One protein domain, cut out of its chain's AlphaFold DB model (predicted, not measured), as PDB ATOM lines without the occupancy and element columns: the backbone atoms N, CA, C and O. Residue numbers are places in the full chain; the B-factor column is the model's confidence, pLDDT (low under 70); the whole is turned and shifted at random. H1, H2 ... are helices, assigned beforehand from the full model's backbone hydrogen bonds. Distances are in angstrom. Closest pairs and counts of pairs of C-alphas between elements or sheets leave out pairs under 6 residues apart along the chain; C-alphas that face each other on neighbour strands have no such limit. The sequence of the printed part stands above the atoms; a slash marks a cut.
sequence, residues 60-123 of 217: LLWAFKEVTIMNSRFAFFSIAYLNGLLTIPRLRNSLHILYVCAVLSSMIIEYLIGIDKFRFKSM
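AT A GLANCE: This is residues 60 to 123 of the 217 residues of an uncharacterized protein of Saccharomyces cerevisiae (strain RM11-1a) (UniProt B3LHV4). What shape do the atoms make? Two helices, H2 and H3, run side by side in opposite ways, loosely spaced and joined by a loop, and the longer H3 makes most of the long axis. The short H1 makes a corner with H2 and comes near H3, while residues 87 to 95 and 116 to 123 stick out. What is it built of? The printed part has 64 residues with three named helices, in the order H1, H2, H3, and no named strand; the class is all helix. How compact is it? It is loose, with a radius of gyration of the C-alphas of 14.2 A and spans of 47 by 19 by 17 A.

HOW THE PARTS SIT: How does the first helix meet the second? H1, residues 60 to 70, and H2, residues 72 to 86, touch only at the corner, H2 with residues 74 to 75 alone; the closest C-alphas are those of Thr 68 and Ala 75, 6.0 A apart. They run opposite ways at a steep tilt of 54 degrees. Where is the third helix? H3, residues 94 to 122, is close to H2 but not clearly touching, with the closest C-alphas, of Leu 85 and Val 100, 7.6 A apart. These two run opposite ways at a shallow tilt of 11 degrees. H1 and H3 are near each other, with 11 pairs of C-alphas within 10 A. What do the backbones show? In H1, H2 and H3 every O i to N i+4 pair is within hydrogen-bond range.

IN THESE COORDINATES: Where does H1 begin? C-alpha 60 is at (-50.343, 21.589, -2.235), and H1 is 15.1 A long. How long are the others? H2 measures 21.9 A and H3 41.9 A, ending with C-alpha 122 at (-42.494, 6.522, -15.114).

THE WHOLE: How far does it reach? The two C-alphas farthest apart, of Arg 90 and Met 123, are 47.1 A apart. Is the printed part continuous? It has no cut; the link from H1 to H2 is tight and that from H2 to H3 short. Where is confidence low? The mean pLDDT of the printed part is 70.1, and residues 60 to 78, 83 and 85 to 92 are under 70.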
ATOM      1  N   LEU A  60     -51.679  21.296  -2.750       61.66
ATOM      2  CA  LEU A  60     -50.343  21.589  -2.235       61.66
ATOM      3  C   LEU A  60     -49.930  20.637  -1.110       61.66
ATOM      4  O   LEU A  60     -48.798  20.171  -1.113       61.66
ATOM      5  N   LEU A  61     -50.833  20.314  -0.178       67.69
ATOM      6  CA  LEU A  61     -50.543  19.357   0.896       67.69
ATOM      7  C   LEU A  61     -50.346  17.944   0.350       67.69
ATOM      8  O   LEU A  61     -49.460  17.224   0.811       67.69
ATOM      9  N   TRP A  62     -51.152  17.558  -0.643       67.06
ATOM     10  CA  TRP A  62     -50.983  16.281  -1.328       67.06
ATOM     11  C   TRP A  62     -49.634  16.212  -2.045       67.06
ATOM     12  O   TRP A  62     -48.869  15.282  -1.798       67.06
ATOM     13  N   ALA A  63     -49.316  17.234  -2.850       64.62
ATOM     14  CA  ALA A  63     -48.031  17.336  -3.523       64.62
ATOM     15  C   ALA A  63     -46.900  17.266  -2.492       64.62
ATOM     16  O   ALA A  63     -46.074  16.375  -2.566       64.62
ATOM     17  N   PHE A  64     -46.912  18.093  -1.446       63.09
ATOM     18  CA  PHE A  64     -45.861  18.091  -0.427       63.09
ATOM     19  C   PHE A  64     -45.659  16.718   0.234       63.09
ATOM     20  O   PHE A  64     -44.522  16.273   0.406       63.09
ATOM     21  N   LYS A  65     -46.745  16.003   0.552       67.06
ATOM     22  CA  LYS A  65     -46.658  14.645   1.101       67.06
ATOM     23  C   LYS A  65     -46.034  13.671   0.104       67.06
ATOM     24  O   LYS A  65     -45.090  12.965   0.456       67.06
ATOM     25  N   GLU A  66     -46.537  13.641  -1.123       65.44
ATOM     26  CA  GLU A  66     -46.040  12.756  -2.182       65.44
ATOM     27  C   GLU A  66     -44.533  12.968  -2.420       65.44
ATOM     28  O   GLU A  66     -43.757  12.030  -2.589       65.44
ATOM     29  N   VAL A  67     -44.095  14.216  -2.297       61.47
ATOM     30  CA  VAL A  67     -42.708  14.658  -2.456       61.47
ATOM     31  C   VAL A  67     -41.812  14.207  -1.317       61.47
ATOM     32  O   VAL A  67     -40.722  13.693  -1.566       61.47
ATOM     33  N   THR A  68     -42.265  14.358  -0.071       60.97
ATOM     34  CA  THR A  68     -41.521  13.836   1.086       60.97
ATOM     35  C   THR A  68     -41.340  12.319   1.011       60.97
ATOM     36  O   THR A  68     -40.308  11.813   1.447       60.97
ATOM     37  N   ILE A  69     -42.305  11.611   0.411       64.69
ATOM     38  CA  ILE A  69     -42.256  10.161   0.206       64.69
ATOM     39  C   ILE A  69     -41.296   9.799  -0.936       64.69
ATOM     40  O   ILE A  69     -40.499   8.876  -0.788       64.69
ATOM     41  N   MET A  70     -41.334  10.521  -2.061       60.41
ATOM     42  CA  MET A  70     -40.499  10.216  -3.229       60.41
ATOM     43  C   MET A  70     -39.039  10.666  -3.087       60.41
ATOM     44  O   MET A  70     -38.150  10.017  -3.637       60.41
ATOM     45  N   ASN A  71     -38.764  11.774  -2.392       62.94
ATOM     46  CA  ASN A  71     -37.409  12.309  -2.266       62.94
ATOM     47  C   ASN A  71     -37.208  13.080  -0.950       62.94
ATOM     48  O   ASN A  71     -37.250  14.312  -0.907       62.94
ATOM     49  N   SER A  72     -36.917  12.356   0.135       63.59
ATOM     50  CA  SER A  72     -36.702  12.927   1.477       63.59
ATOM     51  C   SER A  72     -35.583  13.977   1.546       63.59
ATOM     52  O   SER A  72     -35.626  14.881   2.384       63.59
ATOM     53  N   ARG A  73     -34.609  13.927   0.625       62.41
ATOM     54  CA  ARG A  73     -33.527  14.921   0.520       62.41
ATOM     55  C   ARG A  73     -34.051  16.298   0.112       62.41
ATOM     56  O   ARG A  73     -33.525  17.309   0.565       62.41
ATOM     57  N   PHE A  74     -35.112  16.352  -0.691       63.50
ATOM     58  CA  PHE A  74     -35.717  17.608  -1.133       63.50
ATOM     59  C   PHE A  74     -36.356  18.385   0.025       63.50
ATOM     60  O   PHE A  74     -36.212  19.605   0.112       63.50
ATOM     61  N   ALA A  75     -37.002  17.674   0.955       64.94
ATOM     62  CA  ALA A  75     -37.563  18.279   2.159       64.94
ATOM     63  C   ALA A  75     -36.466  18.932   3.014       64.94
ATOM     64  O   ALA A  75     -36.628  20.057   3.480       64.94
ATOM     65  N   PHE A  76     -35.315  18.267   3.139       66.81
ATOM     66  CA  PHE A  76     -34.162  18.791   3.863       66.81
ATOM     67  C   PHE A  76     -33.590  20.068   3.220       66.81
ATOM     68  O   PHE A  76     -33.410  21.070   3.913       66.81
ATOM     69  N   PHE A  77     -33.376  20.079   1.898       68.00
ATOM     70  CA  PHE A  77     -32.872  21.268   1.192       68.00
ATOM     71  C   PHE A  77     -33.859  22.440   1.224       68.00
ATOM     72  O   PHE A  77     -33.441  23.580   1.410       68.00
ATOM     73  N   SER A  78     -35.162  22.167   1.118       68.31
ATOM     74  CA  SER A  78     -36.203  23.201   1.187       68.31
ATOM     75  C   SER A  78     -36.249  23.870   2.564       68.31
ATOM     76  O   SER A  78     -36.327  25.093   2.665       68.31
ATOM     77  N   ILE A  79     -36.142  23.078   3.637       72.94
ATOM     78  CA  ILE A  79     -36.100  23.589   5.014       72.94
ATOM     79  C   ILE A  79     -34.810  24.384   5.254       72.94
ATOM     80  O   ILE A  79     -34.859  25.464   5.844       72.94
ATOM     81  N   ALA A  80     -33.661  23.900   4.778       70.94
ATOM     82  CA  ALA A  80     -32.390  24.616   4.901       70.94
ATOM     83  C   ALA A  80     -32.419  25.971   4.167       70.94
ATOM     84  O   ALA A  80     -31.982  26.984   4.714       70.94
ATOM     85  N   TYR A  81     -33.000  26.007   2.966       71.44
ATOM     86  CA  TYR A  81     -33.136  27.217   2.157       71.44
ATOM     87  C   TYR A  81     -34.061  28.261   2.803       71.44
ATOM     88  O   TYR A  81     -33.702  29.436   2.900       71.44
ATOM     89  N   LEU A  82     -35.215  27.830   3.329       70.94
ATOM     90  CA  LEU A  82     -36.148  28.693   4.063       70.94
ATOM     91  C   LEU A  82     -35.514  29.294   5.327       70.94
ATOM     92  O   LEU A  82     -35.683  30.483   5.594       70.94
ATOM     93  N   ASN A  83     -34.745  28.500   6.077       69.62
ATOM     94  CA  ASN A  83     -34.018  28.984   7.252       69.62
ATOM     95  C   ASN A  83     -32.924  29.998   6.876       69.62
ATOM     96  O   ASN A  83     -32.762  31.005   7.566       69.62
ATOM     97  N   GLY A  84     -32.215  29.787   5.763       70.50
ATOM     98  CA  GLY A  84     -31.231  30.744   5.246       70.50
ATOM     99  C   GLY A  84     -31.845  32.096   4.863       70.50
ATOM    100  O   GLY A  84     -31.267  33.137   5.150       70.50
ATOM    101  N   LEU A  85     -33.049  32.099   4.283       65.62
ATOM    102  CA  LEU A  85     -33.775  33.323   3.907       65.62
ATOM    103  C   LEU A  85     -34.378  34.076   5.104       65.62
ATOM    104  O   LEU A  85     -34.418  35.306   5.095       65.62
ATOM    105  N   LEU A  86     -34.829  33.357   6.137       64.12
ATOM    106  CA  LEU A  86     -35.409  33.943   7.357       64.12
ATOM    107  C   LEU A  86     -34.353  34.516   8.315       64.12
ATOM    108  O   LEU A  86     -34.656  35.413   9.099       64.12
ATOM    109  N   THR A  87     -33.117  34.017   8.252       63.72
ATOM    110  CA  THR A  87     -32.009  34.430   9.131       63.72
ATOM    111  C   THR A  87     -31.236  35.645   8.625       63.72
ATOM    112  O   THR A  87     -30.300  36.066   9.297       63.72
ATOM    113  N   ILE A  88     -31.614  36.247   7.489       65.50
ATOM    114  CA  ILE A  88     -31.022  37.501   6.998       65.50
ATOM    115  C   ILE A  88     -31.813  38.682   7.596       65.50
ATOM    116  O   ILE A  88     -32.837  39.085   7.041       65.50
ATOM    117  N   PRO A  89     -31.363  39.308   8.704       59.09
ATOM    118  CA  PRO A  89     -32.107  40.377   9.381       59.09
ATOM    119  C   PRO A  89     -32.171  41.690   8.582       59.09
ATOM    120  O   PRO A  89     -32.824  42.644   9.001       59.09
ATOM    121  N   ARG A  90     -31.463  41.780   7.448       54.47
ATOM    122  CA  ARG A  90     -31.114  43.050   6.795       54.47
ATOM    123  C   ARG A  90     -32.183  43.637   5.875       54.47
ATOM    124  O   ARG A  90     -32.009  44.757   5.409       54.47
ATOM    125  N   LEU A  91     -33.283  42.932   5.632       58.50
ATOM    126  CA  LEU A  91     -34.319  43.359   4.695       58.50
ATOM    127  C   LEU A  91     -35.722  43.104   5.270       58.50
ATOM    128  O   LEU A  91     -36.538  42.366   4.731       58.50
ATOM    129  N   ARG A  92     -36.038  43.779   6.378       62.09
ATOM    130  CA  ARG A  92     -37.400  43.867   6.933       62.09
ATOM    131  C   ARG A  92     -38.233  44.918   6.176       62.09
ATOM    132  O   ARG A  92     -38.824  45.802   6.782       62.09
ATOM    133  N   ASN A  93     -38.210  44.853   4.846       70.44
ATOM    134  CA  ASN A  93     -38.983  45.706   3.938       70.44
ATOM    135  C   ASN A  93     -40.018  44.846   3.201       70.44
ATOM    136  O   ASN A  93     -39.750  43.686   2.887       70.44
ATOM    137  N   SER A  94     -41.176  45.419   2.863       73.38
ATOM    138  CA  SER A  94     -42.235  44.738   2.095       73.38
ATOM    139  C   SER A  94     -41.730  44.131   0.776       73.38
ATOM    140  O   SER A  94     -42.170  43.054   0.384       73.38
ATOM    141  N   LEU A  95     -40.738  44.760   0.137       76.06
ATOM    142  CA  LEU A  95     -40.084  44.270  -1.082       76.06
ATOM    143  C   LEU A  95     -39.344  42.939  -0.893       76.06
ATOM    144  O   LEU A  95     -39.337  42.110  -1.796       76.06
ATOM    145  N   HIS A  96     -38.754  42.703   0.280       76.31
ATOM    146  CA  HIS A  96     -38.083  41.435   0.565       76.31
ATOM    147  C   HIS A  96     -39.090  40.313   0.758       76.31
ATOM    148  O   HIS A  96     -38.895  39.229   0.227       76.31
ATOM    149  N   ILE A  97     -40.200  40.589   1.448       76.56
ATOM    150  CA  ILE A  97     -41.299  39.627   1.592       76.56
ATOM    151  C   ILE A  97     -41.841  39.249   0.208       76.56
ATOM    152  O   ILE A  97     -41.985  38.066  -0.083       76.56
ATOM    153  N   LEU A  98     -42.064  40.231  -0.674       80.75
ATOM    154  CA  LEU A  98     -42.494  39.976  -2.053       80.75
ATOM    155  C   LEU A  98     -41.468  39.149  -2.841       80.75
ATOM    156  O   LEU A  98     -41.857  38.205  -3.525       80.75
ATOM    157  N   TYR A  99     -40.175  39.454  -2.709       79.62
ATOM    158  CA  TYR A  99     -39.099  38.689  -3.344       79.62
ATOM    159  C   TYR A  99     -39.055  37.238  -2.848       79.62
ATOM    160  O   TYR A  99     -39.036  36.317  -3.661       79.62
ATOM    161  N   VAL A 100     -39.116  37.012  -1.531       78.56
ATOM    162  CA  VAL A 100     -39.158  35.659  -0.955       78.56
ATOM    163  C   VAL A 100     -40.385  34.901  -1.463       78.56
ATOM    164  O   VAL A 100     -40.254  33.763  -1.907       78.56
ATOM    165  N   CYS A 101     -41.563  35.528  -1.475       80.88
ATOM    166  CA  CYS A 101     -42.779  34.912  -2.009       80.88
ATOM    167  C   CYS A 101     -42.654  34.554  -3.499       80.88
ATOM    168  O   CYS A 101     -43.098  33.478  -3.895       80.88
ATOM    169  N   ALA A 102     -42.041  35.418  -4.314       82.06
ATOM    170  CA  ALA A 102     -41.822  35.168  -5.739       82.06
ATOM    171  C   ALA A 102     -40.826  34.021  -5.985       82.06
ATOM    172  O   ALA A 102     -41.050  33.164  -6.837       82.06
ATOM    173  N   VAL A 103     -39.747  33.955  -5.202       79.75
ATOM    174  CA  VAL A 103     -38.783  32.851  -5.276       79.75
ATOM    175  C   VAL A 103     -39.450  31.536  -4.866       79.75
ATOM    176  O   VAL A 103     -39.328  30.542  -5.580       79.75
ATOM    177  N   LEU A 104     -40.226  31.531  -3.780       79.19
ATOM    178  CA  LEU A 104     -40.954  30.337  -3.343       79.19
ATOM    179  C   LEU A 104     -41.996  29.883  -4.368       79.19
ATOM    180  O   LEU A 104     -42.101  28.686  -4.627       79.19
ATOM    181  N   SER A 105     -42.736  30.808  -4.983       79.12
ATOM    182  CA  SER A 105     -43.703  30.445  -6.020       79.12
ATOM    183  C   SER A 105     -43.017  29.878  -7.265       79.12
ATOM    184  O   SER A 105     -43.477  28.861  -7.783       79.12
ATOM    185  N   SER A 106     -41.889  30.453  -7.699       77.38
ATOM    186  CA  SER A 106     -41.111  29.929  -8.832       77.38
ATOM    187  C   SER A 106     -40.581  28.515  -8.572       77.38
ATOM    188  O   SER A 106     -40.779  27.628  -9.402       77.38
ATOM    189  N   MET A 107     -40.037  28.263  -7.373       75.81
ATOM    190  CA  MET A 107     -39.590  26.930  -6.963       75.81
ATOM    191  C   MET A 107     -40.741  25.923  -6.961       75.81
ATOM    192  O   MET A 107     -40.575  24.806  -7.444       75.81
ATOM    193  N   ILE A 108     -41.921  26.305  -6.461       75.44
ATOM    194  CA  ILE A 108     -43.103  25.431  -6.475       75.44
ATOM    195  C   ILE A 108     -43.514  25.096  -7.916       75.44
ATOM    196  O   ILE A 108     -43.827  23.942  -8.199       75.44
ATOM    197  N   ILE A 109     -43.500  26.064  -8.837       74.06
ATOM    198  CA  ILE A 109     -43.898  25.848 -10.237       74.06
ATOM    199  C   ILE A 109     -42.933  24.898 -10.953       74.06
ATOM    200  O   ILE A 109     -43.379  23.902 -11.526       74.06
ATOM    201  N   GLU A 110     -41.625  25.164 -10.900       72.31
ATOM    202  CA  GLU A 110     -40.607  24.284 -11.498       72.31
ATOM    203  C   GLU A 110     -40.709  22.860 -10.949       72.31
ATOM    204  O   GLU A 110     -40.562  21.874 -11.677       72.31
ATOM    205  N   TYR A 111     -41.033  22.755  -9.664       70.06
ATOM    206  CA  TYR A 111     -41.196  21.491  -8.982       70.06
ATOM    207  C   TYR A 111     -42.447  20.715  -9.425       70.06
ATOM    208  O   TYR A 111     -42.366  19.510  -9.677       70.06
ATOM    209  N   LEU A 112     -43.595  21.386  -9.574       72.19
ATOM    210  CA  LEU A 112     -44.816  20.771 -10.109       72.19
ATOM    211  C   LEU A 112     -44.590  20.244 -11.532       72.19
ATOM    212  O   LEU A 112     -44.945  19.102 -11.828       72.19
ATOM    213  N   ILE A 113     -43.898  21.021 -12.372       70.69
ATOM    214  CA  ILE A 113     -43.474  20.580 -13.709       70.69
ATOM    215  C   ILE A 113     -42.556  19.349 -13.607       70.69
ATOM    216  O   ILE A 113     -42.666  18.420 -14.407       70.69
ATOM    217  N   GLY A 114     -41.654  19.319 -12.622       72.12
ATOM    218  CA  GLY A 114     -40.778  18.182 -12.341       72.12
ATOM    219  C   GLY A 114     -41.537  16.898 -11.992       72.12
ATOM    220  O   GLY A 114     -41.220  15.842 -12.548       72.12
ATOM    221  N   ILE A 115     -42.562  16.980 -11.134       74.44
ATOM    222  CA  ILE A 115     -43.443  15.839 -10.828       74.44
ATOM    223  C   ILE A 115     -44.122  15.347 -12.102       74.44
ATOM    224  O   ILE A 115     -44.098  14.150 -12.369       74.44
ATOM    225  N   ASP A 116     -44.699  16.242 -12.900       73.56
ATOM    226  CA  ASP A 116     -45.410  15.852 -14.117       73.56
ATOM    227  C   ASP A 116     -44.491  15.167 -15.132       73.56
ATOM    228  O   ASP A 116     -44.854  14.139 -15.709       73.56
ATOM    229  N   LYS A 117     -43.263  15.671 -15.287       73.81
ATOM    230  CA  LYS A 117     -42.242  15.030 -16.127       73.81
ATOM    231  C   LYS A 117     -41.874  13.648 -15.596       73.81
ATOM    232  O   LYS A 117     -41.722  12.708 -16.376       73.81
ATOM    233  N   PHE A 118     -41.739  13.511 -14.279       76.25
ATOM    234  CA  PHE A 118     -41.445  12.228 -13.649       76.25
ATOM    235  C   PHE A 118     -42.603  11.236 -13.813       76.25
ATOM    236  O   PHE A 118     -42.361  10.093 -14.199       76.25
ATOM    237  N   ARG A 119     -43.853  11.675 -13.611       77.19
ATOM    238  CA  ARG A 119     -45.066  10.890 -13.884       77.19
ATOM    239  C   ARG A 119     -45.044  10.371 -15.318       77.19
ATOM    240  O   ARG A 119     -45.128   9.163 -15.522       77.19
ATOM    241  N   PHE A 120     -44.833  11.246 -16.300       77.00
ATOM    242  CA  PHE A 120     -44.780  10.850 -17.707       77.00
ATOM    243  C   PHE A 120     -43.641   9.864 -18.008       77.00
ATOM    244  O   PHE A 120     -43.855   8.872 -18.703       77.00
ATOM    245  N   LYS A 121     -42.447  10.091 -17.445       75.44
ATOM    246  CA  LYS A 121     -41.288   9.197 -17.608       75.44
ATOM    247  C   LYS A 121     -41.486   7.832 -16.942       75.44
ATOM    248  O   LYS A 121     -40.972   6.839 -17.443       75.44
ATOM    249  N   SER A 122     -42.209   7.775 -15.824       70.25
ATOM    250  CA  SER A 122     -42.494   6.522 -15.114       70.25
ATOM    251  C   SER A 122     -43.449   5.601 -15.882       70.25
ATOM    252  O   SER A 122     -43.463   4.393 -15.659       70.25
ATOM    253  N   MET A 123     -44.230   6.152 -16.819       74.50
ATOM    254  CA  MET A 123     -45.137   5.374 -17.653       74.50
ATOM    255  C   MET A 123     -44.407   4.787 -18.863       74.50
ATOM    256  O   MET A 123     -43.990   5.506 -19.767       74.50
TER     257      MET A 123